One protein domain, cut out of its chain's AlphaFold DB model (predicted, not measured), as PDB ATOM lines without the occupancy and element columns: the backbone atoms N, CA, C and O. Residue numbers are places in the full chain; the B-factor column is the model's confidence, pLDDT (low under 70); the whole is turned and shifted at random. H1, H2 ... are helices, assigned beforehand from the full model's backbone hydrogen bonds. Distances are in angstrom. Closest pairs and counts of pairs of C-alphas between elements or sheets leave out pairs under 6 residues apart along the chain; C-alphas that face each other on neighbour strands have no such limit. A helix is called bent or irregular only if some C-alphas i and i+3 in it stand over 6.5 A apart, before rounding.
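This is residues 5 to 206 of the 208 residues of an uncharacterized protein of Methanosaeta harundinacea (UniProt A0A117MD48). Six helices run lengthwise in an elongated bundle: the long H2 and H7 make one side, H6 and H10 the opposite side, and H3 and H8 lie between, staggered along the bundle. Three small helices, H1, H4 and H5, gather with their loops at one end, and the short H9 joins H8 to H10. The printed part has 202 residues with ten named helices, H1 to H10 in chain order, and no named strand; the class is all helix. The whole is compact, with a radius of gyration of the C-alphas of 18.2 A, and spans 54 by 32 by 28 A.

H1, residues 5 to 12, begins with C-alpha 5 at (16.878, -30.622, -60.737). H2, residues 16 to 46, is the longest helix at 46.0 A; it is neither bent nor irregular, but only just: C-alphas 42 and 45 are 6.4 A apart. H3, residues 50 to 66, measures 24.4 A. The short H4, residues 76 to 80, and H5, residues 91 to 94, precede H6, residues 106 to 123, 25.7 A long. H7, residues 135 to 159, measures 36.1 A and begins with C-alpha 135 at (46.972, -9.661, -25.100). H8, residues 165 to 181, measures 24.4 A. H9, residues 185 to 188, leads to H10, residues 191 to 204, 19.9 A long, which ends with C-alpha 204 at (25.002, -25.085, -43.648).

H2, H3, H6, H7, H8 and H10 form an up and down bundle, each running against the one before it. H2 and H7 touch at a shallow tilt of 18 degrees, opposite ways, closest at the C-alphas of Cys 30 and Ala 153, 5.6 A. H7, with residues 148 to 159 alone, touches H8; they are a helical hairpin at 2 degrees, with the C-alphas of Ser 149 and Val 179 closest, 5.2 A. H3 touches H7, the same way at 15 degrees, closest at the C-alphas of Ala 50 and Leu 135, 5.7 A. H3 and H8 touch only at their ends, at the C-alphas of Leu 64 and Val 179, 6.7 A. H6 and H10 touch, opposite ways at 18 degrees, closest at the C-alphas of Leu 117 and Ser 196, 5.2 A; H2 is apart from both. H9 touches H3, closest at the C-alphas of Asn 54 and Ile 188, 5.9 A. H4 touches H2 at residues 18 to 22 alone, closest at the C-alphas of Leu 19 and Pro 76, 5.0 A. H1 touches H5, closest at the C-alphas of Ala 10 and Gly 91, 4.0 A. Every O i to N i+4 pair is within hydrogen-bond range in H1, H3, H4, H6, H7, H8 and H10, and 24 of 27 are in H2; H5 and H9 are too short for such a pair.

The two C-alphas farthest apart, those of Asp 15 and Phe 131, are 54.7 A apart. The printed part has no cut. The links H5 to H6 and H6 to H7 are long, with 11 residues each. The mean pLDDT of the printed part is 92.0; residues 83 to 85 and 126 to 132 are under 70.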
ATOM      1  N   GLU A   5      18.031 -30.941 -59.889       80.38
ATOM      2  CA  GLU A   5      16.878 -30.622 -60.737       80.38
ATOM      3  C   GLU A   5      15.810 -29.810 -59.981       80.38
ATOM      4  O   GLU A   5      15.248 -28.856 -60.524       80.38
ATOM      5  N   ASP A   6      15.557 -30.127 -58.705       84.12
ATOM      6  CA  ASP A   6      14.603 -29.380 -57.875       84.12
ATOM      7  C   ASP A   6      15.087 -27.947 -57.594       84.12
ATOM      8  O   ASP A   6      14.280 -27.016 -57.498       84.12
ATOM      9  N   GLN A   7      16.403 -27.760 -57.464       85.81
ATOM     10  CA  GLN A   7      17.031 -26.456 -57.231       85.81
ATOM     11  C   GLN A   7      17.006 -25.586 -58.483       85.81
ATOM     12  O   GLN A   7      16.639 -24.414 -58.400       85.81
ATOM     13  N   GLU A   8      17.319 -26.161 -59.643       88.00
ATOM     14  CA  GLU A   8      17.212 -25.485 -60.937       88.00
ATOM     15  C   GLU A   8      15.772 -25.053 -61.222       88.00
ATOM     16  O   GLU A   8      15.527 -23.902 -61.594       88.00
ATOM     17  N   TRP A   9      14.797 -25.935 -60.975       88.38
ATOM     18  CA  TRP A   9      13.384 -25.595 -61.125       88.38
ATOM     19  C   TRP A   9      12.960 -24.474 -60.166       88.38
ATOM     20  O   TRP A   9      12.272 -23.534 -60.571       88.38
ATOM     21  N   ALA A  10      13.393 -24.538 -58.902       89.94
ATOM     22  CA  ALA A  10      13.124 -23.488 -57.928       89.94
ATOM     23  C   ALA A  10      13.715 -22.144 -58.383       89.94
ATOM     24  O   ALA A  10      13.003 -21.138 -58.388       89.94
ATOM     25  N   ALA A  11      14.977 -22.132 -58.811       92.06
ATOM     26  CA  ALA A  11      15.663 -20.945 -59.307       92.06
ATOM     27  C   ALA A  11      14.953 -20.329 -60.524       92.06
ATOM     28  O   ALA A  11      14.731 -19.121 -60.555       92.06
ATOM     29  N   ALA A  12      14.523 -21.154 -61.483       91.81
ATOM     30  CA  ALA A  12      13.830 -20.706 -62.691       91.81
ATOM     31  C   ALA A  12      12.438 -20.095 -62.427       91.81
ATOM     32  O   ALA A  12      11.902 -19.398 -63.285       91.81
ATOM     33  N   SER A  13      11.845 -20.352 -61.256       91.00
ATOM     34  CA  SER A  13      10.519 -19.839 -60.877       91.00
ATOM     35  C   SER A  13      10.522 -18.421 -60.291       91.00
ATOM     36  O   SER A  13       9.452 -17.899 -59.969       91.00
ATOM     37  N   ILE A  14      11.700 -17.817 -60.112       94.69
ATOM     38  CA  ILE A  14      11.835 -16.494 -59.501       94.69
ATOM     39  C   ILE A  14      11.681 -15.375 -60.532       94.69
ATOM     40  O   ILE A  14      12.367 -15.340 -61.552       94.69
ATOM     41  N   ASP A  15      10.827 -14.413 -60.201       94.25
ATOM     42  CA  ASP A  15      10.657 -13.165 -60.921       94.25
ATOM     43  C   ASP A  15      11.925 -12.301 -60.798       94.25
ATOM     44  O   ASP A  15      12.443 -12.107 -59.687       94.25
ATOM     45  N   PRO A  16      12.405 -11.691 -61.901       95.75
ATOM     46  CA  PRO A  16      13.594 -10.843 -61.874       95.75
ATOM     47  C   PRO A  16      13.531  -9.719 -60.833       95.75
ATOM     48  O   PRO A  16      14.535  -9.412 -60.202       95.75
ATOM     49  N   SER A  17      12.354  -9.134 -60.585       96.44
ATOM     50  CA  SER A  17      12.194  -8.091 -59.564       96.44
ATOM     51  C   SER A  17      12.469  -8.594 -58.148       96.44
ATOM     52  O   SER A  17      13.074  -7.875 -57.360       96.44
ATOM     53  N   SER A  18      12.059  -9.822 -57.822       95.88
ATOM     54  CA  SER A  18      12.299 -10.413 -56.502       95.88
ATOM     55  C   SER A  18      13.768 -10.786 -56.306       95.88
ATOM     56  O   SER A  18      14.290 -10.661 -55.197       95.88
ATOM     57  N   LEU A  19      14.453 -11.189 -57.382       97.19
ATOM     58  CA  LEU A  19      15.905 -11.365 -57.379       97.19
ATOM     59  C   LEU A  19      16.630 -10.035 -57.130       97.19
ATOM     60  O   LEU A  19      17.470  -9.959 -56.233       97.19
ATOM     61  N   GLU A  20      16.287  -8.984 -57.876       98.00
ATOM     62  CA  GLU A  20      16.916  -7.667 -57.731       98.00
ATOM     63  C   GLU A  20      16.650  -7.033 -56.358       98.00
ATOM     64  O   GLU A  20      17.550  -6.439 -55.761       98.00
ATOM     65  N   GLU A  21      15.454  -7.217 -55.795       97.75
ATOM     66  CA  GLU A  21      15.144  -6.769 -54.435       97.75
ATOM     67  C   GLU A  21      16.006  -7.497 -53.389       97.75
ATOM     68  O   GLU A  21      16.593  -6.850 -52.515       97.75
ATOM     69  N   ALA A  22      16.168  -8.820 -53.514       97.62
ATOM     70  CA  ALA A  22      17.025  -9.597 -52.619       97.62
ATOM     71  C   ALA A  22      18.496  -9.168 -52.720       97.62
ATOM     72  O   ALA A  22      19.147  -8.962 -51.691       97.62
ATOM     73  N   LYS A  23      19.017  -8.980 -53.942       98.25
ATOM     74  CA  LYS A  23      20.371  -8.450 -54.175       98.25
ATOM     75  C   LYS A  23      20.538  -7.080 -53.520       98.25
ATOM     76  O   LYS A  23      21.506  -6.864 -52.792       98.25
ATOM     77  N   GLY A  24      19.578  -6.177 -53.717       98.06
ATOM     78  CA  GLY A  24      19.581  -4.843 -53.120       98.06
ATOM     79  C   GLY A  24      19.622  -4.877 -51.590       98.06
ATOM     80  O   GLY A  24      20.437  -4.179 -50.978       98.06
ATOM     81  N   ALA A  25      18.802  -5.728 -50.967       97.94
ATOM     82  CA  ALA A  25      18.791  -5.919 -49.519       97.94
ATOM     83  C   ALA A  25      20.123  -6.476 -48.990       97.94
ATOM     84  O   ALA A  25      20.621  -6.007 -47.964       97.94
ATOM     85  N   ILE A  26      20.736  -7.424 -49.706       98.38
ATOM     86  CA  ILE A  26      22.049  -7.983 -49.355       98.38
ATOM     87  C   ILE A  26      23.140  -6.916 -49.470       98.38
ATOM     88  O   ILE A  26      23.874  -6.714 -48.507       98.38
ATOM     89  N   VAL A  27      23.212  -6.169 -50.581       98.25
ATOM     90  CA  VAL A  27      24.181  -5.068 -50.752       98.25
ATOM     91  C   VAL A  27      24.041  -4.038 -49.628       98.25
ATOM     92  O   VAL A  27      25.041  -3.605 -49.053       98.25
ATOM     93  N   ALA A  28      22.810  -3.630 -49.305       97.88
ATOM     94  CA  ALA A  28      22.555  -2.680 -48.226       97.88
ATOM     95  C   ALA A  28      23.013  -3.232 -46.865       97.88
ATOM     96  O   ALA A  28      23.653  -2.514 -46.091       97.88
ATOM     97  N   GLY A  29      22.738  -4.513 -46.600       97.94
ATOM     98  CA  GLY A  29      23.209  -5.229 -45.417       97.94
ATOM     99  C   GLY A  29      24.734  -5.259 -45.316       97.94
ATOM    100  O   GLY A  29      25.277  -4.870 -44.283       97.94
ATOM    101  N   CYS A  30      25.429  -5.635 -46.395       98.25
ATOM    102  CA  CYS A  30      26.890  -5.677 -46.452       98.25
ATOM    103  C   CYS A  30      27.517  -4.295 -46.235       98.25
ATOM    104  O   CYS A  30      28.451  -4.174 -45.451       98.25
ATOM    105  N   ARG A  31      26.982  -3.231 -46.845       98.12
ATOM    106  CA  ARG A  31      27.484  -1.860 -46.618       98.12
ATOM    107  C   ARG A  31      27.378  -1.448 -45.152       98.12
ATOM    108  O   ARG A  31      28.358  -0.996 -44.566       98.12
ATOM    109  N   LEU A  32      26.212  -1.663 -44.539       97.62
ATOM    110  CA  LEU A  32      26.010  -1.373 -43.118       97.62
ATOM    111  C   LEU A  32      26.917  -2.231 -42.224       97.62
ATOM    112  O   LEU A  32      27.362  -1.778 -41.168       97.62
ATOM    113  N   PHE A  33      27.161  -3.477 -42.623       98.12
ATOM    114  CA  PHE A  33      28.066  -4.383 -41.934       98.12
ATOM    115  C   PHE A  33      29.513  -3.877 -41.982       98.12
ATOM    116  O   PHE A  33      30.129  -3.726 -40.929       98.12
ATOM    117  N   LEU A  34      30.013  -3.491 -43.158       98.50
ATOM    118  CA  LEU A  34      31.352  -2.920 -43.347       98.50
ATOM    119  C   LEU A  34      31.568  -1.650 -42.507       98.50
ATOM    120  O   LEU A  34      32.539  -1.567 -41.757       98.50
ATOM    121  N   GLU A  35      30.620  -0.707 -42.534       97.81
ATOM    122  CA  GLU A  35      30.693   0.520 -41.720       97.81
ATOM    123  C   GLU A  35      30.787   0.237 -40.214       97.81
ATOM    124  O   GLU A  35      31.359   1.006 -39.437       97.81
ATOM    125  N   ARG A  36      30.155  -0.843 -39.758       97.38
ATOM    126  CA  ARG A  36      30.170  -1.248 -38.352       97.38
ATOM    127  C   ARG A  36      31.437  -2.028 -38.007       97.38
ATOM    128  O   ARG A  36      31.941  -1.839 -36.900       97.38
ATOM    129  N   LEU A  37      31.981  -2.823 -38.931       98.06
ATOM    130  CA  LEU A  37      33.304  -3.433 -38.784       98.06
ATOM    131  C   LEU A  37      34.391  -2.363 -38.621       98.06
ATOM    132  O   LEU A  37      35.213  -2.500 -37.720       98.06
ATOM    133  N   ASP A  38      34.333  -1.251 -39.364       97.75
ATOM    134  CA  ASP A  38      35.249  -0.109 -39.169       97.75
ATOM    135  C   ASP A  38      35.201   0.435 -37.733       97.75
ATOM    136  O   ASP A  38      36.227   0.736 -37.114       97.75
ATOM    137  N   ARG A  39      33.994   0.543 -37.160       96.44
ATOM    138  CA  ARG A  39      33.809   1.011 -35.776       96.44
ATOM    139  C   ARG A  39      34.341   0.006 -34.760       96.44
ATOM    140  O   ARG A  39      34.915   0.421 -33.753       96.44
ATOM    141  N   LEU A  40      34.144  -1.289 -35.004       96.62
ATOM    142  CA  LEU A  40      34.676  -2.357 -34.155       96.62
ATOM    143  C   LEU A  40      36.205  -2.372 -34.204       96.62
ATOM    144  O   LEU A  40      36.842  -2.392 -33.153       96.62
ATOM    145  N   GLU A  41      36.795  -2.250 -35.391       97.25
ATOM    146  CA  GLU A  41      38.244  -2.169 -35.574       97.25
ATOM    147  C   GLU A  41      38.835  -0.965 -34.829       97.25
ATOM    148  O   GLU A  41      39.769  -1.117 -34.040       97.25
ATOM    149  N   GLY A  42      38.225   0.219 -34.962       96.38
ATOM    150  CA  GLY A  42      38.600   1.395 -34.171       96.38
ATOM    151  C   GLY A  42      38.431   1.192 -32.657       96.38
ATOM    152  O   GLY A  42      39.182   1.752 -31.855       96.38
ATOM    153  N   GLY A  43      37.480   0.349 -32.247       95.56
ATOM    154  CA  GLY A  43      37.247  -0.054 -30.863       95.56
ATOM    155  C   GLY A  43      38.362  -0.909 -30.252       95.56
ATOM    156  O   GLY A  43      38.513  -0.895 -29.029       95.56
ATOM    157  N   LEU A  44      39.200  -1.574 -31.060       96.31
ATOM    158  CA  LEU A  44      40.300  -2.426 -30.580       96.31
ATOM    159  C   LEU A  44      41.356  -1.667 -29.759       96.31
ATOM    160  O   LEU A  44      42.132  -2.284 -29.031       96.31
ATOM    161  N   VAL A  45      41.398  -0.331 -29.831       95.56
ATOM    162  CA  VAL A  45      42.243   0.515 -28.961       95.56
ATOM    163  C   VAL A  45      41.829   0.456 -27.481       95.56
ATOM    164  O   VAL A  45      42.599   0.816 -26.585       95.56
ATOM    165  N   ARG A  46      40.592   0.024 -27.208       94.44
ATOM    166  CA  ARG A  46      40.036  -0.115 -25.856       94.44
ATOM    167  C   ARG A  46      40.282  -1.499 -25.255       94.44
ATOM    168  O   ARG A  46      40.083  -1.649 -24.059       94.44
ATOM    169  N   VAL A  47      40.746  -2.467 -26.047       95.38
ATOM    170  CA  VAL A  47      41.091  -3.817 -25.584       95.38
ATOM    171  C   VAL A  47      42.472  -3.776 -24.932       95.38
ATOM    172  O   VAL A  47      43.484  -3.696 -25.630       95.38
ATOM    173  N   ARG A  48      42.514  -3.753 -23.595       94.19
ATOM    174  CA  ARG A  48      43.746  -3.520 -22.813       94.19
ATOM    175  C   ARG A  48      44.083  -4.655 -21.853       94.19
ATOM    176  O   ARG A  48      45.177  -4.674 -21.299       94.19
ATOM    177  N   THR A  49      43.155  -5.580 -21.649       91.69
ATOM    178  CA  THR A  49      43.292  -6.721 -20.745       91.69
ATOM    179  C   THR A  49      42.830  -8.007 -21.429       91.69
ATOM    180  O   THR A  49      42.124  -7.967 -22.436       91.69
ATOM    181  N   ALA A  50      43.212  -9.164 -20.882       88.38
ATOM    182  CA  ALA A  50      42.704 -10.454 -21.353       88.38
ATOM    183  C   ALA A  50      41.173 -10.561 -21.196       88.38
ATOM    184  O   ALA A  50      40.500 -11.137 -22.048       88.38
ATOM    185  N   GLU A  51      40.615  -9.940 -20.153       88.56
ATOM    186  CA  GLU A  51      39.168  -9.837 -19.953       88.56
ATOM    187  C   GLU A  51      38.507  -9.011 -21.068       88.56
ATOM    188  O   GLU A  51      37.482  -9.420 -21.613       88.56
ATOM    189  N   ASP A  52      39.122  -7.897 -21.483       92.44
ATOM    190  CA  ASP A  52      38.628  -7.121 -22.623       92.44
ATOM    191  C   ASP A  52      38.670  -7.932 -23.919       92.44
ATOM    192  O   ASP A  52      37.749  -7.813 -24.719       92.44
ATOM    193  N   VAL A  53      39.706  -8.757 -24.136       93.19
ATOM    194  CA  VAL A  53      39.787  -9.634 -25.319       93.19
ATOM    195  C   VAL A  53      38.601 -10.590 -25.339       93.19
ATOM    196  O   VAL A  53      37.923 -10.682 -26.358       93.19
ATOM    197  N   ASN A  54      38.313 -11.256 -24.219       90.44
ATOM    198  CA  ASN A  54      37.194 -12.191 -24.124       90.44
ATOM    199  C   ASN A  54      35.824 -11.492 -24.240       90.44
ATOM    200  O   ASN A  54      34.906 -11.981 -24.900       90.44
ATOM    201  N   ARG A  55      35.657 -10.316 -23.625       91.81
ATOM    202  CA  ARG A  55      34.428  -9.523 -23.768       91.81
ATOM    203  C   ARG A  55      34.234  -9.060 -25.210       91.81
ATOM    204  O   ARG A  55      33.124  -9.132 -25.736       91.81
ATOM    205  N   PHE A  56      35.305  -8.604 -25.853       95.44
ATOM    206  CA  PHE A  56      35.267  -8.159 -27.238       95.44
ATOM    207  C   PHE A  56      35.014  -9.330 -28.190       95.44
ATOM    208  O   PHE A  56      34.207  -9.173 -29.098       95.44
ATOM    209  N   SER A  57      35.628 -10.500 -27.978       95.00
ATOM    210  CA  SER A  57      35.416 -11.680 -28.824       95.00
ATOM    211  C   SER A  57      33.958 -12.133 -28.795       95.00
ATOM    212  O   SER A  57      33.367 -12.304 -29.854       95.00
ATOM    213  N   ARG A  58      33.327 -12.203 -27.616       94.25
ATOM    214  CA  ARG A  58      31.890 -12.513 -27.495       94.25
ATOM    215  C   ARG A  58      31.008 -11.476 -28.188       94.25
ATOM    216  O   ARG A  58      30.106 -11.840 -28.940       94.25
ATOM    217  N   ALA A  59      31.270 -10.189 -27.958       95.06
ATOM    218  CA  ALA A  59      30.505  -9.112 -28.586       95.06
ATOM    219  C   ALA A  59      30.653  -9.123 -30.117       95.06
ATOM    220  O   ALA A  59      29.661  -8.961 -30.829       95.06
ATOM    221  N   LEU A  60      31.871  -9.356 -30.613       97.50
ATOM    222  CA  LEU A  60      32.162  -9.513 -32.033       97.50
ATOM    223  C   LEU A  60      31.423 -10.728 -32.599       97.50
ATOM    224  O   LEU A  60      30.709 -10.570 -33.579       97.50
ATOM    225  N   SER A  61      31.489 -11.894 -31.955       97.81
ATOM    226  CA  SER A  61      30.782 -13.096 -32.411       97.81
ATOM    227  C   SER A  61      29.274 -12.882 -32.520       97.81
ATOM    228  O   SER A  61      28.685 -13.163 -33.559       97.81
ATOM    229  N   MET A  62      28.644 -12.310 -31.489       97.00
ATOM    230  CA  MET A  62      27.210 -11.991 -31.518       97.00
ATOM    231  C   MET A  62      26.860 -11.018 -32.647       97.00
ATOM    232  O   MET A  62      25.833 -11.162 -33.312       97.00
ATOM    233  N   TYR A  63      27.723 -10.029 -32.880       97.31
ATOM    234  CA  TYR A  63      27.559  -9.082 -33.971       97.31
ATOM    235  C   TYR A  63      27.664  -9.752 -35.352       97.31
ATOM    236  O   TYR A  63      26.822  -9.497 -36.217       97.31
ATOM    237  N   LEU A  64      28.655 -10.627 -35.543       98.19
ATOM    238  CA  LEU A  64      28.868 -11.380 -36.777       98.19
ATOM    239  C   LEU A  64      27.676 -12.303 -37.074       98.19
ATOM    240  O   LEU A  64      27.139 -12.258 -38.180       98.19
ATOM    241  N   LEU A  65      27.167 -13.041 -36.081       97.88
ATOM    242  CA  LEU A  65      25.969 -13.879 -36.241       97.88
ATOM    243  C   LEU A  65      24.726 -13.065 -36.625       97.88
ATOM    244  O   LEU A  65      23.959 -13.461 -37.502       97.88
ATOM    245  N   ALA A  66      24.544 -11.885 -36.028       96.00
ATOM    246  CA  ALA A  66      23.421 -11.003 -36.348       96.00
ATOM    247  C   ALA A  66      23.483 -10.408 -37.772       96.00
ATOM    248  O   ALA A  66      22.487  -9.850 -38.241       96.00
ATOM    249  N   SER A  67      24.638 -10.494 -38.442       95.62
ATOM    250  CA  SER A  67      24.857  -9.976 -39.798       95.62
ATOM    251  C   SER A  67      24.563 -10.984 -40.915       95.62
ATOM    252  O   SER A  67      24.557 -10.607 -42.087       95.62
ATOM    253  N   LEU A  68      24.311 -12.253 -40.577       97.56
ATOM    254  CA  LEU A  68      24.075 -13.301 -41.567       97.56
ATOM    255  C   LEU A  68      22.783 -13.026 -42.374       97.56
ATOM    256  O   LEU A  68      21.749 -12.696 -41.780       97.56
ATOM    257  N   PRO A  69      22.782 -13.196 -43.714       96.25
ATOM    258  CA  PRO A  69      21.631 -12.932 -44.583       96.25
ATOM    259  C   PRO A  69      20.633 -14.104 -44.561       96.25
ATOM    260  O   PRO A  69      20.291 -14.708 -45.583       96.25
ATOM    261  N   LEU A  70      20.180 -14.446 -43.358       94.69
ATOM    262  CA  LEU A  70      19.267 -15.548 -43.061       94.69
ATOM    263  C   LEU A  70      17.811 -15.079 -42.898       94.69
ATOM    264  O   LEU A  70      16.944 -15.853 -42.510       94.69
ATOM    265  N   LYS A  71      17.522 -13.805 -43.183       91.25
ATOM    266  CA  LYS A  71      16.180 -13.226 -43.041       91.25
ATOM    267  C   LYS A  71      15.416 -13.207 -44.359       91.25
ATOM    268  O   LYS A  71      16.018 -13.200 -45.438       91.25
ATOM    269  N   SER A  72      14.089 -13.125 -44.258       91.88
ATOM    270  CA  SER A  72      13.160 -13.094 -45.393       91.88
ATOM    271  C   SER A  72      13.492 -12.019 -46.421       91.88
ATOM    272  O   SER A  72      13.378 -12.273 -47.614       91.88
ATOM    273  N   GLU A  73      13.960 -10.853 -45.981       93.44
ATOM    274  CA  GLU A  73      14.234  -9.694 -46.842       93.44
ATOM    275  C   GLU A  73      15.438  -9.920 -47.767       93.44
ATOM    276  O   GLU A  73      15.628  -9.197 -48.733       93.44
ATOM    277  N   THR A  74      16.262 -10.928 -47.478       95.38
ATOM    278  CA  THR A  74      17.450 -11.278 -48.274       95.38
ATOM    279  C   THR A  74      17.254 -12.559 -49.082       95.38
ATOM    280  O   THR A  74      18.207 -13.087 -49.654       95.38
ATOM    281  N   CYS A  75      16.047 -13.125 -49.081       94.94
ATOM    282  CA  CYS A  75      15.729 -14.358 -49.783       94.94
ATOM    283  C   CYS A  75      14.775 -14.042 -50.945       94.94
ATOM    284  O   CYS A  75      13.632 -13.662 -50.680       94.94
ATOM    285  N   PRO A  76      15.187 -14.234 -52.214       95.06
ATOM    286  CA  PRO A  76      14.338 -13.893 -53.360       95.06
ATOM    287  C   PRO A  76      13.022 -14.682 -53.350       95.06
ATOM    288  O   PRO A  76      11.964 -14.144 -53.667       95.06
ATOM    289  N   PHE A  77      13.058 -15.927 -52.865       94.00
ATOM    290  CA  PHE A  77      11.873 -16.758 -52.676       94.00
ATOM    291  C   PHE A  77      10.905 -16.194 -51.629       94.00
ATOM    292  O   PHE A  77       9.692 -16.199 -51.832       94.00
ATOM    293  N   CYS A  78      11.415 -15.708 -50.494       92.50
ATOM    294  CA  CYS A  78      10.564 -15.111 -49.466       92.50
ATOM    295  C   CYS A  78       9.981 -13.774 -49.920       92.50
ATOM    296  O   CYS A  78       8.828 -13.500 -49.597       92.50
ATOM    297  N   ILE A  79      10.748 -12.971 -50.660       93.00
ATOM    298  CA  ILE A  79      10.291 -11.696 -51.225       93.00
ATOM    299  C   ILE A  79       9.120 -11.935 -52.185       93.00
ATOM    300  O   ILE A  79       8.041 -11.378 -51.974       93.00
ATOM    301  N   GLN A  80       9.288 -12.835 -53.161       92.38
ATOM    302  CA  GLN A  80       8.248 -13.171 -54.140       92.38
ATOM    303  C   GLN A  80       6.971 -13.721 -53.495       92.38
ATOM    304  O   GLN A  80       5.861 -13.414 -53.922       92.38
ATOM    305  N   HIS A  81       7.120 -14.534 -52.447       87.75
ATOM    306  CA  HIS A  81       6.002 -15.186 -51.764       87.75
ATOM    307  C   HIS A  81       5.630 -14.513 -50.430       87.75
ATOM    308  O   HIS A  81       5.047 -15.153 -49.544       87.75
ATOM    309  N   SER A  82       5.959 -13.230 -50.257       72.81
ATOM    310  CA  SER A  82       5.597 -12.466 -49.063       72.81
ATOM    311  C   SER A  82       4.074 -12.219 -49.017       72.81
ATOM    312  O   SER A  82       3.468 -11.785 -49.991       72.81
ATOM    313  N   GLY A  83       3.406 -12.541 -47.895       63.62
ATOM    314  CA  GLY A  83       1.959 -12.298 -47.715       63.62
ATOM    315  C   GLY A  83       1.153 -13.451 -47.095       63.62
ATOM    316  O   GLY A  83       1.694 -14.295 -46.386       63.62
ATOM    317  N   GLY A  84      -0.168 -13.468 -47.325       49.94
ATOM    318  CA  GLY A  84      -1.127 -14.383 -46.676       49.94
ATOM    319  C   GLY A  84      -1.002 -15.872 -47.038       49.94
ATOM    320  O   GLY A  84      -1.553 -16.703 -46.327       49.94
ATOM    321  N   ASN A  85      -0.235 -16.210 -48.082       59.22
ATOM    322  CA  ASN A  85       0.021 -17.582 -48.544       59.22
ATOM    323  C   ASN A  85       1.527 -17.917 -48.530       59.22
ATOM    324  O   ASN A  85       2.027 -18.557 -49.457       59.22
ATOM    325  N   ARG A  86       2.273 -17.461 -47.506       71.25
ATOM    326  CA  ARG A  86       3.716 -17.751 -47.361       71.25
ATOM    327  C   ARG A  86       4.016 -19.226 -47.637       71.25
ATOM    328  O   ARG A  86       3.311 -20.114 -47.161       71.25
ATOM    329  N   CYS A  87       5.083 -19.462 -48.394       78.31
ATOM    330  CA  CYS A  87       5.600 -20.779 -48.777       78.31
ATOM    331  C   CYS A  87       4.726 -21.600 -49.748       78.31
ATOM    332  O   CYS A  87       5.247 -22.538 -50.355       78.31
ATOM    333  N   GLN A  88       3.455 -21.250 -49.993       77.25
ATOM    334  CA  GLN A  88       2.669 -21.917 -51.034       77.25
ATOM    335  C   GLN A  88       3.218 -21.562 -52.420       77.25
ATOM    336  O   GLN A  88       3.273 -20.399 -52.808       77.25
ATOM    337  N   GLY A  89       3.643 -22.584 -53.164       79.94
ATOM    338  CA  GLY A  89       4.240 -22.412 -54.491       79.94
ATOM    339  C   GLY A  89       5.714 -21.992 -54.485       79.94
ATOM    340  O   GLY A  89       6.319 -21.990 -55.548       79.94
ATOM    341  N   CYS A  90       6.308 -21.725 -53.318       88.75
ATOM    342  CA  CYS A  90       7.719 -21.360 -53.197       88.75
ATOM    343  C   CYS A  90       8.627 -22.548 -53.540       88.75
ATOM    344  O   CYS A  90       8.569 -23.592 -52.882       88.75
ATOM    345  N   GLY A  91       9.491 -22.378 -54.545       87.56
ATOM    346  CA  GLY A  91      10.428 -23.416 -54.974       87.56
ATOM    347  C   GLY A  91      11.384 -23.853 -53.867       87.56
ATOM    348  O   GLY A  91      11.464 -25.040 -53.568       87.56
ATOM    349  N   TYR A  92      11.999 -22.899 -53.165       88.38
ATOM    350  CA  TYR A  92      12.881 -23.194 -52.033       88.38
ATOM    351  C   TYR A  92      12.165 -23.890 -50.867       88.38
ATOM    352  O   TYR A  92      12.707 -24.781 -50.225       88.38
ATOM    353  N   ALA A  93      10.907 -23.545 -50.595       88.81
ATOM    354  CA  ALA A  93      10.145 -24.239 -49.565       88.81
ATOM    355  C   ALA A  93       9.841 -25.688 -49.975       88.81
ATOM    356  O   ALA A  93       9.907 -26.582 -49.135       88.81
ATOM    357  N   LYS A  94       9.553 -25.952 -51.259       87.75
ATOM    358  CA  LYS A  94       9.345 -27.316 -51.775       87.75
ATOM    359  C   LYS A  94      10.597 -28.179 -51.647       87.75
ATOM    360  O   LYS A  94      10.470 -29.322 -51.215       87.75
ATOM    361  N   THR A  95      11.784 -27.622 -51.911       85.81
ATOM    362  CA  THR A  95      13.060 -28.331 -51.695       85.81
ATOM    363  C   THR A  95      13.311 -28.696 -50.226       85.81
ATOM    364  O   THR A  95      14.181 -29.511 -49.929       85.81
ATOM    365  N   HIS A  96      12.506 -28.132 -49.322       85.81
ATOM    366  CA  HIS A  96      12.581 -28.253 -47.871       85.81
ATOM    367  C   HIS A  96      11.322 -28.884 -47.241       85.81
ATOM    368  O   HIS A  96      11.090 -28.746 -46.043       85.81
ATOM    369  N   GLY A  97      10.485 -29.579 -48.024       82.38
ATOM    370  CA  GLY A  97       9.299 -30.276 -47.500       82.38
ATOM    371  C   GLY A  97       8.049 -29.400 -47.342       82.38
ATOM    372  O   GLY A  97       7.135 -29.745 -46.598       82.38
ATOM    373  N   GLY A  98       7.987 -28.268 -48.047       83.06
ATOM    374  CA  GLY A  98       6.824 -27.378 -48.143       83.06
ATOM    375  C   GLY A  98       6.931 -26.099 -47.309       83.06
ATOM    376  O   GLY A  98       6.241 -25.123 -47.606       83.06
ATOM    377  N   ARG A  99       7.823 -26.062 -46.315       86.44
ATOM    378  CA  ARG A  99       8.173 -24.869 -45.532       86.44
ATOM    379  C   ARG A  99       9.659 -24.895 -45.211       86.44
ATOM    380  O   ARG A  99      10.116 -25.812 -44.540       86.44
ATOM    381  N   CYS A 100      10.394 -23.878 -45.654       88.50
ATOM    382  CA  CYS A 100      11.819 -23.781 -45.347       88.50
ATOM    383  C   CYS A 100      12.086 -23.446 -43.876       88.50
ATOM    384  O   CYS A 100      13.176 -23.700 -43.410       88.50
ATOM    385  N   ASP A 101      11.124 -22.888 -43.140       86.81
ATOM    386  CA  ASP A 101      11.265 -22.512 -41.727       86.81
ATOM    387  C   ASP A 101      10.722 -23.570 -40.751       86.81
ATOM    388  O   ASP A 101      10.596 -23.297 -39.564       86.81
ATOM    389  N   ALA A 102      10.350 -24.760 -41.233       88.44
ATOM    390  CA  ALA A 102       9.893 -25.839 -40.362       88.44
ATOM    391  C   ALA A 102      11.076 -26.498 -39.633       88.44
ATOM    392  O   ALA A 102      12.119 -26.711 -40.248       88.44
ATOM    393  N   ASP A 103      10.887 -26.933 -38.385       88.38
ATOM    394  CA  ASP A 103      11.933 -27.537 -37.535       88.38
ATOM    395  C   ASP A 103      12.666 -28.720 -38.200       88.38
ATOM    396  O   ASP A 103      13.853 -28.953 -37.982       88.38
ATOM    397  N   ALA A 104      11.957 -29.488 -39.033       87.06
ATOM    398  CA  ALA A 104      12.507 -30.647 -39.735       87.06
ATOM    399  C   ALA A 104      13.248 -30.299 -41.042       87.06
ATOM    400  O   ALA A 104      13.891 -31.169 -41.628       87.06
ATOM    401  N   SER A 105      13.137 -29.062 -41.527       90.50
ATOM    402  CA  SER A 105      13.768 -28.622 -42.773       90.50
ATOM    403  C   SER A 105      15.239 -28.248 -42.561       90.50
ATOM    404  O   SER A 105      15.628 -27.850 -41.467       90.50
ATOM    405  N   ALA A 106      16.066 -28.337 -43.607       91.56
ATOM    406  CA  ALA A 106      17.488 -27.998 -43.502       91.56
ATOM    407  C   ALA A 106      17.723 -26.530 -43.096       91.56
ATOM    408  O   ALA A 106      18.495 -26.272 -42.175       91.56
ATOM    409  N   PHE A 107      17.005 -25.577 -43.703       92.56
ATOM    410  CA  PHE A 107      17.059 -24.174 -43.283       92.56
ATOM    411  C   PHE A 107      16.552 -23.964 -41.848       92.56
ATOM    412  O   PHE A 107      17.221 -23.279 -41.080       92.56
ATOM    413  N   GLY A 108      15.438 -24.585 -41.445       92.81
ATOM    414  CA  GLY A 108      14.965 -24.529 -40.056       92.81
ATOM    415  C   GLY A 108      16.014 -25.032 -39.058       92.81
ATOM    416  O   GLY A 108      16.339 -24.336 -38.102       92.81
ATOM    417  N   GLN A 109      16.634 -26.184 -39.333       95.44
ATOM    418  CA  GLN A 109      17.718 -26.728 -38.506       95.44
ATOM    419  C   GLN A 109      18.950 -25.816 -38.457       95.44
ATOM    420  O   GLN A 109      19.575 -25.702 -37.405       95.44
ATOM    421  N   LEU A 110      19.303 -25.163 -39.568       96.50
ATOM    422  CA  LEU A 110      20.390 -24.185 -39.603       96.50
ATOM    423  C   LEU A 110      20.084 -22.978 -38.705       96.50
ATOM    424  O   LEU A 110      20.949 -22.559 -37.939       96.50
ATOM    425  N   ILE A 111      18.871 -22.424 -38.783       95.69
ATOM    426  CA  ILE A 111      18.452 -21.284 -37.955       95.69
ATOM    427  C   ILE A 111      18.508 -21.641 -36.469       95.69
ATOM    428  O   ILE A 111      19.087 -20.888 -35.686       95.69
ATOM    429  N   GLU A 112      17.971 -22.802 -36.092       96.50
ATOM    430  CA  GLU A 112      18.010 -23.276 -34.707       96.50
ATOM    431  C   GLU A 112      19.448 -23.479 -34.214       96.50
ATOM    432  O   GLU A 112      19.786 -23.051 -33.111       96.50
ATOM    433  N   ALA A 113      20.335 -24.038 -35.045       97.81
ATOM    434  CA  ALA A 113      21.751 -24.174 -34.702       97.81
ATOM    435  C   ALA A 113      22.434 -22.805 -34.509       97.81
ATOM    436  O   ALA A 113      23.199 -22.620 -33.562       97.81
ATOM    437  N   VAL A 114      22.131 -21.812 -35.356       97.88
ATOM    438  CA  VAL A 114      22.660 -20.442 -35.209       97.88
ATOM    439  C   VAL A 114      22.160 -19.793 -33.916       97.88
ATOM    440  O   VAL A 114      22.941 -19.144 -33.216       97.88
ATOM    441  N   TYR A 115      20.883 -19.973 -33.560       97.06
ATOM    442  CA  TYR A 115      20.343 -19.474 -32.293       97.06
ATOM    443  C   TYR A 115      20.961 -20.162 -31.086       97.06
ATOM    444  O   TYR A 115      21.317 -19.481 -30.125       97.06
ATOM    445  N   LYS A 116      21.157 -21.478 -31.154       97.25
ATOM    446  CA  LYS A 116      21.858 -22.234 -30.122       97.25
ATOM    447  C   LYS A 116      23.289 -21.728 -29.926       97.25
ATOM    448  O   LYS A 116      23.686 -21.470 -28.794       97.25
ATOM    449  N   LEU A 117      24.042 -21.509 -31.005       97.94
ATOM    450  CA  LEU A 117      25.386 -20.930 -30.932       97.94
ATOM    451  C   LEU A 117      25.371 -19.541 -30.269       97.94
ATOM    452  O   LEU A 117      26.196 -19.257 -29.402       97.94
ATOM    453  N   ALA A 118      24.417 -18.682 -30.636       96.81
ATOM    454  CA  ALA A 118      24.252 -17.372 -30.009       96.81
ATOM    455  C   ALA A 118      23.896 -17.475 -28.511       96.81
ATOM    456  O   ALA A 118      24.385 -16.687 -27.699       96.81
ATOM    457  N   GLU A 119      23.072 -18.452 -28.127       95.50
ATOM    458  CA  GLU A 119      22.727 -18.730 -26.733       95.50
ATOM    459  C   GLU A 119      23.950 -19.202 -25.936       95.50
ATOM    460  O   GLU A 119      24.204 -18.705 -24.835       95.50
ATOM    461  N   ASP A 120      24.734 -20.119 -26.500       95.12
ATOM    462  CA  ASP A 120      25.942 -20.653 -25.875       95.12
ATOM    463  C   ASP A 120      26.992 -19.542 -25.690       95.12
ATOM    464  O   ASP A 120      27.542 -19.403 -24.599       95.12
ATOM    465  N   LEU A 121      27.164 -18.650 -26.676       93.50
ATOM    466  CA  LEU A 121      27.980 -17.433 -26.551       93.50
ATOM    467  C   LEU A 121      27.489 -16.496 -25.436       93.50
ATOM    468  O   LEU A 121      28.296 -15.918 -24.703       93.50
ATOM    469  N   HIS A 122      26.170 -16.325 -25.306       90.88
ATOM    470  CA  HIS A 122      25.568 -15.434 -24.314       90.88
ATOM    471  C   HIS A 122      25.707 -15.954 -22.875       90.88
ATOM    472  O   HIS A 122      25.800 -15.159 -21.939       90.88
ATOM    473  N   LYS A 123      25.743 -17.279 -22.682       91.31
ATOM    474  CA  LYS A 123      25.887 -17.920 -21.362       91.31
ATOM    475  C   LYS A 123      27.279 -17.771 -20.750       91.31
ATOM    476  O   LYS A 123      27.429 -17.968 -19.542       91.31
ATOM    477  N   ILE A 124      28.288 -17.433 -21.552       86.62
ATOM    478  CA  ILE A 124      29.670 -17.305 -21.083       86.62
ATOM    479  C   ILE A 124      29.783 -16.113 -20.147       86.62
ATOM    480  O   ILE A 124      29.488 -14.975 -20.521       86.62
ATOM    481  N   ARG A 125      30.240 -16.379 -18.925       76.38
ATOM    482  CA  ARG A 125      30.399 -15.369 -17.881       76.38
ATOM    483  C   ARG A 125      31.776 -14.717 -17.937       76.38
ATOM    484  O   ARG A 125      32.762 -15.362 -18.288       76.38
ATOM    485  N   ASP A 126      31.828 -13.451 -17.527       67.25
ATOM    486  CA  ASP A 126      33.048 -12.629 -17.478       67.25
ATOM    487  C   ASP A 126      34.110 -13.174 -16.497       67.25
ATOM    488  O   ASP A 126      35.281 -12.832 -16.617       67.25
ATOM    489  N   ASP A 127      33.725 -14.037 -15.550       59.19
ATOM    490  CA  ASP A 127      34.599 -14.636 -14.532       59.19
ATOM    491  C   ASP A 127      35.190 -15.998 -14.932       59.19
ATOM    492  O   ASP A 127      35.999 -16.560 -14.186       59.19
ATOM    493  N   THR A 128      34.824 -16.529 -16.105       59.53
ATOM    494  CA  THR A 128      35.413 -17.766 -16.629       59.53
ATOM    495  C   THR A 128      36.897 -17.506 -16.854       59.53
ATOM    496  O   THR A 128      37.271 -16.695 -17.698       59.53
ATOM    497  N   SER A 129      37.752 -18.117 -16.034       52.31
ATOM    498  CA  SER A 129      39.151 -17.723 -15.918       52.31
ATOM    499  C   SER A 129      39.885 -17.831 -17.255       52.31
ATOM    500  O   SER A 129      40.239 -18.924 -17.699       52.31
ATOM    501  N   VAL A 130      40.150 -16.681 -17.870       57.25
ATOM    502  CA  VAL A 130      40.916 -16.542 -19.110       57.25
ATOM    503  C   VAL A 130      42.410 -16.689 -18.784       57.25
ATOM    504  O   VAL A 130      43.195 -15.744 -18.872       57.25
ATOM    505  N   PHE A 131      42.820 -17.864 -18.303       54.53
ATOM    506  CA  PHE A 131      44.229 -18.143 -18.048       54.53
ATOM    507  C   PHE A 131      44.953 -18.334 -19.384       54.53
ATOM    508  O   PHE A 131      44.689 -19.283 -20.113       54.53
ATOM    509  N   GLY A 132      45.900 -17.442 -19.689       64.50
ATOM    510  CA  GLY A 132      46.883 -17.659 -20.755       64.50
ATOM    511  C   GLY A 132      46.641 -16.943 -22.087       64.50
ATOM    512  O   GLY A 132      47.449 -17.129 -22.995       64.50
ATOM    513  N   ILE A 133      45.618 -16.087 -22.228       73.31
ATOM    514  CA  ILE A 133      45.511 -15.244 -23.432       73.31
ATOM    515  C   ILE A 133      46.584 -14.153 -23.386       73.31
ATOM    516  O   ILE A 133      46.532 -13.221 -22.583       73.31
ATOM    517  N   ASN A 134      47.556 -14.261 -24.289       86.06
ATOM    518  CA  ASN A 134      48.476 -13.173 -24.587       86.06
ATOM    519  C   ASN A 134      47.689 -12.026 -25.249       86.06
ATOM    520  O   ASN A 134      47.043 -12.233 -26.276       86.06
ATOM    521  N   LEU A 135      47.742 -10.829 -24.658       89.25
ATOM    522  CA  LEU A 135      46.972  -9.661 -25.100       89.25
ATOM    523  C   LEU A 135      47.234  -9.293 -26.567       89.25
ATOM    524  O   LEU A 135      46.283  -9.040 -27.304       89.25
ATOM    525  N   ASP A 136      48.497  -9.274 -26.992       90.75
ATOM    526  CA  ASP A 136      48.859  -8.903 -28.362       90.75
ATOM    527  C   ASP A 136      48.339  -9.948 -29.349       90.75
ATOM    528  O   ASP A 136      47.700  -9.606 -30.342       90.75
ATOM    529  N   MET A 137      48.500 -11.231 -29.014       91.44
ATOM    530  CA  MET A 137      47.936 -12.326 -29.803       91.44
ATOM    531  C   MET A 137      46.405 -12.235 -29.888       91.44
ATOM    532  O   MET A 137      45.843 -12.401 -30.967       91.44
ATOM    533  N   GLY A 138      45.729 -11.931 -28.778       94.00
ATOM    534  CA  GLY A 138      44.278 -11.752 -28.736       94.00
ATOM    535  C   GLY A 138      43.805 -10.605 -29.630       94.00
ATOM    536  O   GLY A 138      42.852 -10.766 -30.388       94.00
ATOM    537  N   ARG A 139      44.497  -9.459 -29.607       95.62
ATOM    538  CA  ARG A 139      44.174  -8.315 -30.476       95.62
ATOM    539  C   ARG A 139      44.401  -8.629 -31.952       95.62
ATOM    540  O   ARG A 139      43.547  -8.279 -32.762       95.62
ATOM    541  N   GLU A 140      45.488  -9.314 -32.296       95.81
ATOM    542  CA  GLU A 140      45.743  -9.744 -33.678       95.81
ATOM    543  C   GLU A 140      44.683 -10.736 -34.172       95.81
ATOM    544  O   GLU A 140      44.195 -10.613 -35.293       95.81
ATOM    545  N   ARG A 141      44.242 -11.668 -33.321       96.44
ATOM    546  CA  ARG A 141      43.150 -12.599 -33.647       96.44
ATOM    547  C   ARG A 141      41.811 -11.888 -33.848       96.44
ATOM    548  O   ARG A 141      41.124 -12.166 -34.826       96.44
ATOM    549  N   LEU A 142      41.465 -10.922 -32.994       97.88
ATOM    550  CA  LEU A 142      40.271 -10.087 -33.186       97.88
ATOM    551  C   LEU A 142      40.344  -9.277 -34.486       97.88
ATOM    552  O   LEU A 142      39.359  -9.182 -35.215       97.88
ATOM    553  N   LYS A 143      41.516  -8.720 -34.804       98.06
ATOM    554  CA  LYS A 143      41.735  -7.995 -36.056       98.06
ATOM    555  C   LYS A 143      41.598  -8.915 -37.272       98.06
ATOM    556  O   LYS A 143      40.958  -8.529 -38.244       98.06
ATOM    557  N   ALA A 144      42.137 -10.132 -37.201       98.06
ATOM    558  CA  ALA A 144      41.986 -11.141 -38.246       98.06
ATOM    559  C   ALA A 144      40.519 -11.556 -38.440       98.06
ATOM    560  O   ALA A 144      40.069 -11.658 -39.576       98.06
ATOM    561  N   SER A 145      39.758 -11.719 -37.353       98.50
ATOM    562  CA  SER A 145      38.313 -11.987 -37.398       98.50
ATOM    563  C   SER A 145      37.542 -10.876 -38.126       98.50
ATOM    564  O   SER A 145      36.751 -11.150 -39.034       98.50
ATOM    565  N   ILE A 146      37.822  -9.611 -37.790       98.69
ATOM    566  CA  ILE A 146      37.229  -8.445 -38.464       98.69
ATOM    567  C   ILE A 146      37.638  -8.404 -39.941       98.69
ATOM    568  O   ILE A 146      36.785  -8.202 -40.803       98.69
ATOM    569  N   GLY A 147      38.922  -8.618 -40.236       98.56
ATOM    570  CA  GLY A 147      39.462  -8.624 -41.595       98.56
ATOM    571  C   GLY A 147      38.839  -9.705 -42.479       98.56
ATOM    572  O   GLY A 147      38.356  -9.389 -43.559       98.56
ATOM    573  N   GLY A 148      38.764 -10.948 -41.998       98.50
ATOM    574  CA  GLY A 148      38.130 -12.047 -42.734       98.50
ATOM    575  C   GLY A 148      36.633 -11.822 -42.953       98.50
ATOM    576  O   GLY A 148      36.110 -12.086 -44.033       98.50
ATOM    577  N   SER A 149      35.943 -11.247 -41.965       98.62
ATOM    578  CA  SER A 149      34.527 -10.880 -42.106       98.62
ATOM    579  C   SER A 149      34.314  -9.755 -43.128       98.62
ATOM    580  O   SER A 149      33.335  -9.771 -43.876       98.62
ATOM    581  N   ARG A 150      35.234  -8.783 -43.182       98.75
ATOM    582  CA  ARG A 150      35.238  -7.706 -44.181       98.75
ATOM    583  C   ARG A 150      35.429  -8.271 -45.584       98.75
ATOM    584  O   ARG A 150      34.621  -7.980 -46.461       98.75
ATOM    585  N   GLU A 151      36.444  -9.112 -45.764       98.62
ATOM    586  CA  GLU A 151      36.739  -9.772 -47.036       98.62
ATOM    587  C   GLU A 151      35.535 -10.585 -47.530       98.62
ATOM    588  O   GLU A 151      35.136 -10.450 -48.685       98.62
ATOM    589  N   ALA A 152      34.877 -11.341 -46.644       98.62
ATOM    590  CA  ALA A 152      33.663 -12.080 -46.982       98.62
ATOM    591  C   ALA A 152      32.549 -11.162 -47.518       98.62
ATOM    592  O   ALA A 152      31.918 -11.470 -48.531       98.62
ATOM    593  N   ALA A 153      32.303 -10.024 -46.862       98.56
ATOM    594  CA  ALA A 153      31.275  -9.072 -47.286       98.56
ATOM    595  C   ALA A 153      31.612  -8.399 -48.623       98.56
ATOM    596  O   ALA A 153      30.732  -8.235 -49.468       98.56
ATOM    597  N   GLU A 154      32.877  -8.038 -48.831       98.50
ATOM    598  CA  GLU A 154      33.361  -7.469 -50.090       98.50
ATOM    599  C   GLU A 154      33.241  -8.479 -51.238       98.50
ATOM    600  O   GLU A 154      32.705  -8.139 -52.294       98.50
ATOM    601  N   MET A 155      33.636  -9.738 -51.016       98.12
ATOM    602  CA  MET A 155      33.471 -10.820 -51.992       98.12
ATOM    603  C   MET A 155      32.003 -11.047 -52.351       98.12
ATOM    604  O   MET A 155      31.676 -11.151 -53.534       98.12
ATOM    605  N   LEU A 156      31.102 -11.064 -51.360       98.25
ATOM    606  CA  LEU A 156      29.668 -11.196 -51.621       98.25
ATOM    607  C   LEU A 156      29.152 -10.028 -52.471       98.25
ATOM    608  O   LEU A 156      28.450 -10.245 -53.454       98.25
ATOM    609  N   MET A 157      29.529  -8.790 -52.147       98.19
ATOM    610  CA  MET A 157      29.118  -7.611 -52.917       98.19
ATOM    611  C   MET A 157      29.638  -7.608 -54.361       98.19
ATOM    612  O   MET A 157      28.982  -7.032 -55.227       98.19
ATOM    613  N   VAL A 158      30.788  -8.233 -54.623       97.75
ATOM    614  CA  VAL A 158      31.331  -8.413 -55.978       97.75
ATOM    615  C   VAL A 158      30.599  -9.523 -56.735       97.75
ATOM    616  O   VAL A 158      30.371  -9.381 -57.933       97.75
ATOM    617  N   ALA A 159      30.211 -10.605 -56.056       96.94
ATOM    618  CA  ALA A 159      29.597 -11.771 -56.688       96.94
ATOM    619  C   ALA A 159      28.136 -11.547 -57.119       96.94
ATOM    620  O   ALA A 159      27.704 -12.086 -58.132       96.94
ATOM    621  N   ILE A 160      27.358 -10.765 -56.364       95.94
ATOM    622  CA  ILE A 160      25.893 -10.721 -56.529       95.94
ATOM    623  C   ILE A 160      25.304  -9.838 -57.646       95.94
ATOM    624  O   ILE A 160      24.174 -10.143 -58.026       95.94
ATOM    625  N   PRO A 161      25.945  -8.775 -58.185       94.12
ATOM    626  CA  PRO A 161      25.295  -7.890 -59.159       94.12
ATOM    627  C   PRO A 161      24.742  -8.632 -60.382       94.12
ATOM    628  O   PRO A 161      23.561  -8.502 -60.703       94.12
ATOM    629  N   GLU A 162      25.553  -9.500 -60.982       93.56
ATOM    630  CA  GLU A 162      25.186 -10.266 -62.181       93.56
ATOM    631  C   GLU A 162      24.708 -11.692 -61.863       93.56
ATOM    632  O   GLU A 162      24.379 -12.444 -62.774       93.56
ATOM    633  N   ALA A 163      24.642 -12.067 -60.580       96.50
ATOM    634  CA  ALA A 163      24.299 -13.424 -60.177       96.50
ATOM    635  C   ALA A 163      22.858 -13.792 -60.561       96.50
ATOM    636  O   ALA A 163      21.905 -13.061 -60.259       96.50
ATOM    637  N   ALA A 164      22.693 -14.967 -61.160       96.94
ATOM    638  CA  ALA A 164      21.423 -15.674 -61.219       96.94
ATOM    639  C   ALA A 164      21.004 -16.163 -59.818       96.94
ATOM    640  O   ALA A 164      21.757 -16.082 -58.850       96.94
ATOM    641  N   VAL A 165      19.788 -16.698 -59.685       96.31
ATOM    642  CA  VAL A 165      19.250 -17.130 -58.380       96.31
ATOM    643  C   VAL A 165      20.120 -18.203 -57.721       96.31
ATOM    644  O   VAL A 165      20.420 -18.078 -56.538       96.31
ATOM    645  N   SER A 166      20.544 -19.229 -58.467       95.00
ATOM    646  CA  SER A 166      21.410 -20.285 -57.925       95.00
ATOM    647  C   SER A 166      22.752 -19.721 -57.457       95.00
ATOM    648  O   SER A 166      23.149 -19.961 -56.322       95.00
ATOM    649  N   GLU A 167      23.385 -18.881 -58.278       96.69
ATOM    650  CA  GLU A 167      24.657 -18.221 -57.954       96.69
ATOM    651  C   GLU A 167      24.522 -17.302 -56.731       96.69
ATOM    652  O   GLU A 167      25.407 -17.262 -55.880       96.69
ATOM    653  N   LEU A 168      23.391 -16.602 -56.586       97.38
ATOM    654  CA  LEU A 168      23.100 -15.795 -55.403       97.38
ATOM    655  C   LEU A 168      23.012 -16.670 -54.147       97.38
ATOM    656  O   LEU A 168      23.577 -16.315 -53.113       97.38
ATOM    657  N   MET A 169      22.297 -17.796 -54.209       95.94
ATOM    658  CA  MET A 169      22.129 -18.691 -53.060       95.94
ATOM    659  C   MET A 169      23.447 -19.370 -52.664       95.94
ATOM    660  O   MET A 169      23.753 -19.452 -51.472       95.94
ATOM    661  N   GLU A 170      24.264 -19.763 -53.640       96.31
ATOM    662  CA  GLU A 170      25.626 -20.263 -53.422       96.31
ATOM    663  C   GLU A 170      26.536 -19.190 -52.813       96.31
ATOM    664  O   GLU A 170      27.196 -19.437 -51.802       96.31
ATOM    665  N   ALA A 171      26.518 -17.966 -53.354       97.88
ATOM    666  CA  ALA A 171      27.294 -16.850 -52.820       97.88
ATOM    667  C   ALA A 171      26.888 -16.519 -51.375       97.88
ATOM    668  O   ALA A 171      27.745 -16.287 -50.520       97.88
ATOM    669  N   LYS A 172      25.585 -16.561 -51.060       97.75
ATOM    670  CA  LYS A 172      25.085 -16.409 -49.686       97.75
ATOM    671  C   LYS A 172      25.608 -17.505 -48.762       97.75
ATOM    672  O   LYS A 172      26.045 -17.186 -47.658       97.75
ATOM    673  N   ARG A 173      25.567 -18.770 -49.192       97.62
ATOM    674  CA  ARG A 173      26.107 -19.899 -48.421       97.62
ATOM    675  C   ARG A 173      27.594 -19.695 -48.127       97.62
ATOM    676  O   ARG A 173      27.991 -19.789 -46.969       97.62
ATOM    677  N   GLY A 174      28.378 -19.341 -49.147       98.19
ATOM    678  CA  GLY A 174      29.810 -19.065 -49.011       98.19
ATOM    679  C   GLY A 174      30.107 -17.898 -48.067       98.19
ATOM    680  O   GLY A 174      30.991 -17.999 -47.219       98.19
ATOM    681  N   TYR A 175      29.323 -16.817 -48.137       98.50
ATOM    682  CA  TYR A 175      29.424 -15.706 -47.187       98.50
ATOM    683  C   TYR A 175      29.144 -16.145 -45.745       98.50
ATOM    684  O   TYR A 175      29.910 -15.806 -44.843       98.50
ATOM    685  N   ILE A 176      28.062 -16.901 -45.516       98.56
ATOM    686  CA  ILE A 176      27.703 -17.395 -44.180       98.56
ATOM    687  C   ILE A 176      28.841 -18.254 -43.623       98.56
ATOM    688  O   ILE A 176      29.270 -18.042 -42.492       98.56
ATOM    689  N   GLU A 177      29.369 -19.173 -44.430       98.56
ATOM    690  CA  GLU A 177      30.493 -20.026 -44.049       98.56
ATOM    691  C   GLU A 177      31.737 -19.206 -43.685       98.56
ATOM    692  O   GLU A 177      32.360 -19.453 -42.652       98.56
ATOM    693  N   ALA A 178      32.085 -18.210 -44.502       98.56
ATOM    694  CA  ALA A 178      33.248 -17.359 -44.274       98.56
ATOM    695  C   ALA A 178      33.120 -16.540 -42.980       98.56
ATOM    696  O   ALA A 178      34.069 -16.484 -42.198       98.56
ATOM    697  N   VAL A 179      31.944 -15.967 -42.703       98.56
ATOM    698  CA  VAL A 179      31.688 -15.228 -41.455       98.56
ATOM    699  C   VAL A 179      31.723 -16.154 -40.237       98.56
ATOM    700  O   VAL A 179      32.301 -15.788 -39.215       98.56
ATOM    701  N   LEU A 180      31.161 -17.363 -40.336       98.31
ATOM    702  CA  LEU A 180      31.211 -18.360 -39.260       98.31
ATOM    703  C   LEU A 180      32.649 -18.806 -38.962       98.31
ATOM    704  O   LEU A 180      33.045 -18.871 -37.802       98.31
ATOM    705  N   LYS A 181      33.462 -19.047 -39.996       97.69
ATOM    706  CA  LYS A 181      34.889 -19.384 -39.844       97.69
ATOM    707  C   LYS A 181      35.729 -18.220 -39.323       97.69
ATOM    708  O   LYS A 181      36.784 -18.448 -38.741       97.69
ATOM    709  N   ALA A 182      35.275 -16.986 -39.526       97.94
ATOM    710  CA  ALA A 182      35.928 -15.796 -38.998       97.94
ATOM    711  C   ALA A 182      35.608 -15.541 -37.517       97.94
ATOM    712  O   ALA A 182      36.207 -14.639 -36.932       97.94
ATOM    713  N   LEU A 183      34.692 -16.287 -36.885       97.50
ATOM    714  CA  LEU A 183      34.402 -16.123 -35.460       97.50
ATOM    715  C   LEU A 183      35.663 -16.389 -34.612       97.50
ATOM    716  O   LEU A 183      36.329 -17.405 -34.807       97.50
ATOM    717  N   PRO A 184      35.979 -15.535 -33.622       95.19
ATOM    718  CA  PRO A 184      37.125 -15.718 -32.732       95.19
ATOM    719  C   PRO A 184      36.827 -16.750 -31.623       95.19
ATOM    720  O   PRO A 184      36.972 -16.450 -30.436       95.19
ATOM    721  N   ALA A 185      36.334 -17.939 -31.986       91.69
ATOM    722  CA  ALA A 185      35.902 -18.976 -31.040       91.69
ATOM    723  C   ALA A 185      37.057 -19.486 -30.155       91.69
ATOM    724  O   ALA A 185      36.865 -19.735 -28.965       91.69
ATOM    725  N   ASP A 186      38.276 -19.513 -30.695       88.88
ATOM    726  CA  ASP A 186      39.503 -19.866 -29.973       88.88
ATOM    727  C   ASP A 186      39.804 -18.905 -28.809       88.88
ATOM    728  O   ASP A 186      40.292 -19.322 -27.760       88.88
ATOM    729  N   LEU A 187      39.468 -17.617 -28.955       90.44
ATOM    730  CA  LEU A 187      39.619 -16.618 -27.887       90.44
ATOM    731  C   LEU A 187      38.542 -16.728 -26.803       90.44
ATOM    732  O   LEU A 187      38.663 -16.122 -25.734       90.44
ATOM    733  N   ILE A 188      37.452 -17.427 -27.101       89.06
ATOM    734  CA  ILE A 188      36.349 -17.648 -26.173       89.06
ATOM    735  C   ILE A 188      36.668 -18.840 -25.268       89.06
ATOM    736  O   ILE A 188      36.405 -18.763 -24.068       89.06
ATOM    737  N   GLY A 189      37.281 -19.892 -25.824       83.81
ATOM    738  CA  GLY A 189      37.777 -21.040 -25.062       83.81
ATOM    739  C   GLY A 189      36.671 -21.881 -24.416       83.81
ATOM    740  O   GLY A 189      36.873 -22.418 -23.328       83.81
ATOM    741  N   SER A 190      35.496 -21.961 -25.051       89.50
ATOM    742  CA  SER A 190      34.377 -22.813 -24.629       89.50
ATOM    743  C   SER A 190      34.181 -23.934 -25.639       89.50
ATOM    744  O   SER A 190      33.895 -23.680 -26.809       89.50
ATOM    745  N   LEU A 191      34.285 -25.173 -25.154       90.25
ATOM    746  CA  LEU A 191      34.047 -26.367 -25.958       90.25
ATOM    747  C   LEU A 191      32.611 -26.393 -26.497       90.25
ATOM    748  O   LEU A 191      32.381 -26.815 -27.622       90.25
ATOM    749  N   GLU A 192      31.644 -25.905 -25.720       93.69
ATOM    750  CA  GLU A 192      30.248 -25.802 -26.147       93.69
ATOM    751  C   GLU A 192      30.092 -24.870 -27.354       93.69
ATOM    752  O   GLU A 192      29.364 -25.200 -28.287       93.69
ATOM    753  N   VAL A 193      30.798 -23.733 -27.370       94.31
ATOM    754  CA  VAL A 193      30.795 -22.810 -28.516       94.31
ATOM    755  C   VAL A 193      31.469 -23.435 -29.735       94.31
ATOM    756  O   VAL A 193      30.942 -23.300 -30.837       94.31
ATOM    757  N   GLU A 194      32.595 -24.127 -29.556       94.31
ATOM    758  CA  GLU A 194      33.281 -24.835 -30.646       94.31
ATOM    759  C   GLU A 194      32.380 -25.916 -31.263       94.31
ATOM    760  O   GLU A 194      32.173 -25.926 -32.475       94.31
ATOM    761  N   MET A 195      31.752 -26.753 -30.433       96.06
ATOM    762  CA  MET A 195      30.822 -27.792 -30.886       96.06
ATOM    763  C   MET A 195      29.587 -27.208 -31.582       96.06
ATOM    764  O   MET A 195      29.180 -27.703 -32.633       96.06
ATOM    765  N   SER A 196      28.992 -26.148 -31.028       97.31
ATOM    766  CA  SER A 196      27.845 -25.482 -31.651       97.31
ATOM    767  C   SER A 196      28.232 -24.826 -32.984       97.31
ATOM    768  O   SER A 196      27.437 -24.836 -33.921       97.31
ATOM    769  N   LEU A 197      29.452 -24.296 -33.126       97.75
ATOM    770  CA  LEU A 197      29.949 -23.765 -34.397       97.75
ATOM    771  C   LEU A 197      30.132 -24.867 -35.450       97.75
ATOM    772  O   LEU A 197      29.706 -24.695 -36.594       97.75
ATOM    773  N   GLU A 198      30.722 -26.002 -35.072       97.25
ATOM    774  CA  GLU A 198      30.840 -27.172 -35.951       97.25
ATOM    775  C   GLU A 198      29.464 -27.678 -36.403       97.25
ATOM    776  O   GLU A 198      29.270 -27.976 -37.583       97.25
ATOM    777  N   GLU A 199      28.485 -27.710 -35.494       97.81
ATOM    778  CA  GLU A 199      27.109 -28.084 -35.821       97.81
ATOM    779  C   GLU A 199      26.489 -27.123 -36.846       97.81
ATOM    780  O   GLU A 199      25.928 -27.578 -37.844       97.81
ATOM    781  N   VAL A 200      26.634 -25.804 -36.665       98.19
ATOM    782  CA  VAL A 200      26.141 -24.811 -37.636       98.19
ATOM    783  C   VAL A 200      26.782 -25.022 -39.011       98.19
ATOM    784  O   VAL A 200      26.072 -25.023 -40.019       98.19
ATOM    785  N   LEU A 201      28.102 -25.227 -39.068       98.00
ATOM    786  CA  LEU A 201      28.823 -25.458 -40.323       98.00
ATOM    787  C   LEU A 201      28.350 -26.739 -41.026       98.00
ATOM    788  O   LEU A 201      28.123 -26.717 -42.233       98.00
ATOM    789  N   ALA A 202      28.116 -27.820 -40.280       97.38
ATOM    790  CA  ALA A 202      27.570 -29.057 -40.834       97.38
ATOM    791  C   ALA A 202      26.138 -28.869 -41.370       97.38
ATOM    792  O   ALA A 202      25.784 -29.403 -42.421       97.38
ATOM    793  N   LYS A 203      25.293 -28.087 -40.685       96.62
ATOM    794  CA  LYS A 203      23.924 -27.793 -41.150       96.62
ATOM    795  C   LYS A 203      23.891 -26.873 -42.366       96.62
ATOM    796  O   LYS A 203      22.994 -27.007 -43.200       96.62
ATOM    797  N   LEU A 204      24.873 -25.983 -42.502       96.69
ATOM    798  CA  LEU A 204      25.002 -25.085 -43.648       96.69
ATOM    799  C   LEU A 204      25.163 -25.851 -44.971       96.69
ATOM    800  O   LEU A 204      24.769 -25.336 -46.017       96.69
ATOM    801  N   GLU A 205      25.659 -27.093 -44.939       91.88
ATOM    802  CA  GLU A 205      25.774 -27.942 -46.131       91.88
ATOM    803  C   GLU A 205      24.437 -28.198 -46.836       91.88
ATOM    804  O   GLU A 205      24.418 -28.388 -48.051       91.88
ATOM    805  N   GLY A 206      23.332 -28.187 -46.084       89.38
ATOM    806  CA  GLY A 206      21.979 -28.379 -46.601       89.38
ATOM    807  C   GLY A 206      21.221 -27.086 -46.906       89.38
ATOM    808  O   GLY A 206      20.030 -27.161 -47.193       89.38
TER     809      GLY A 206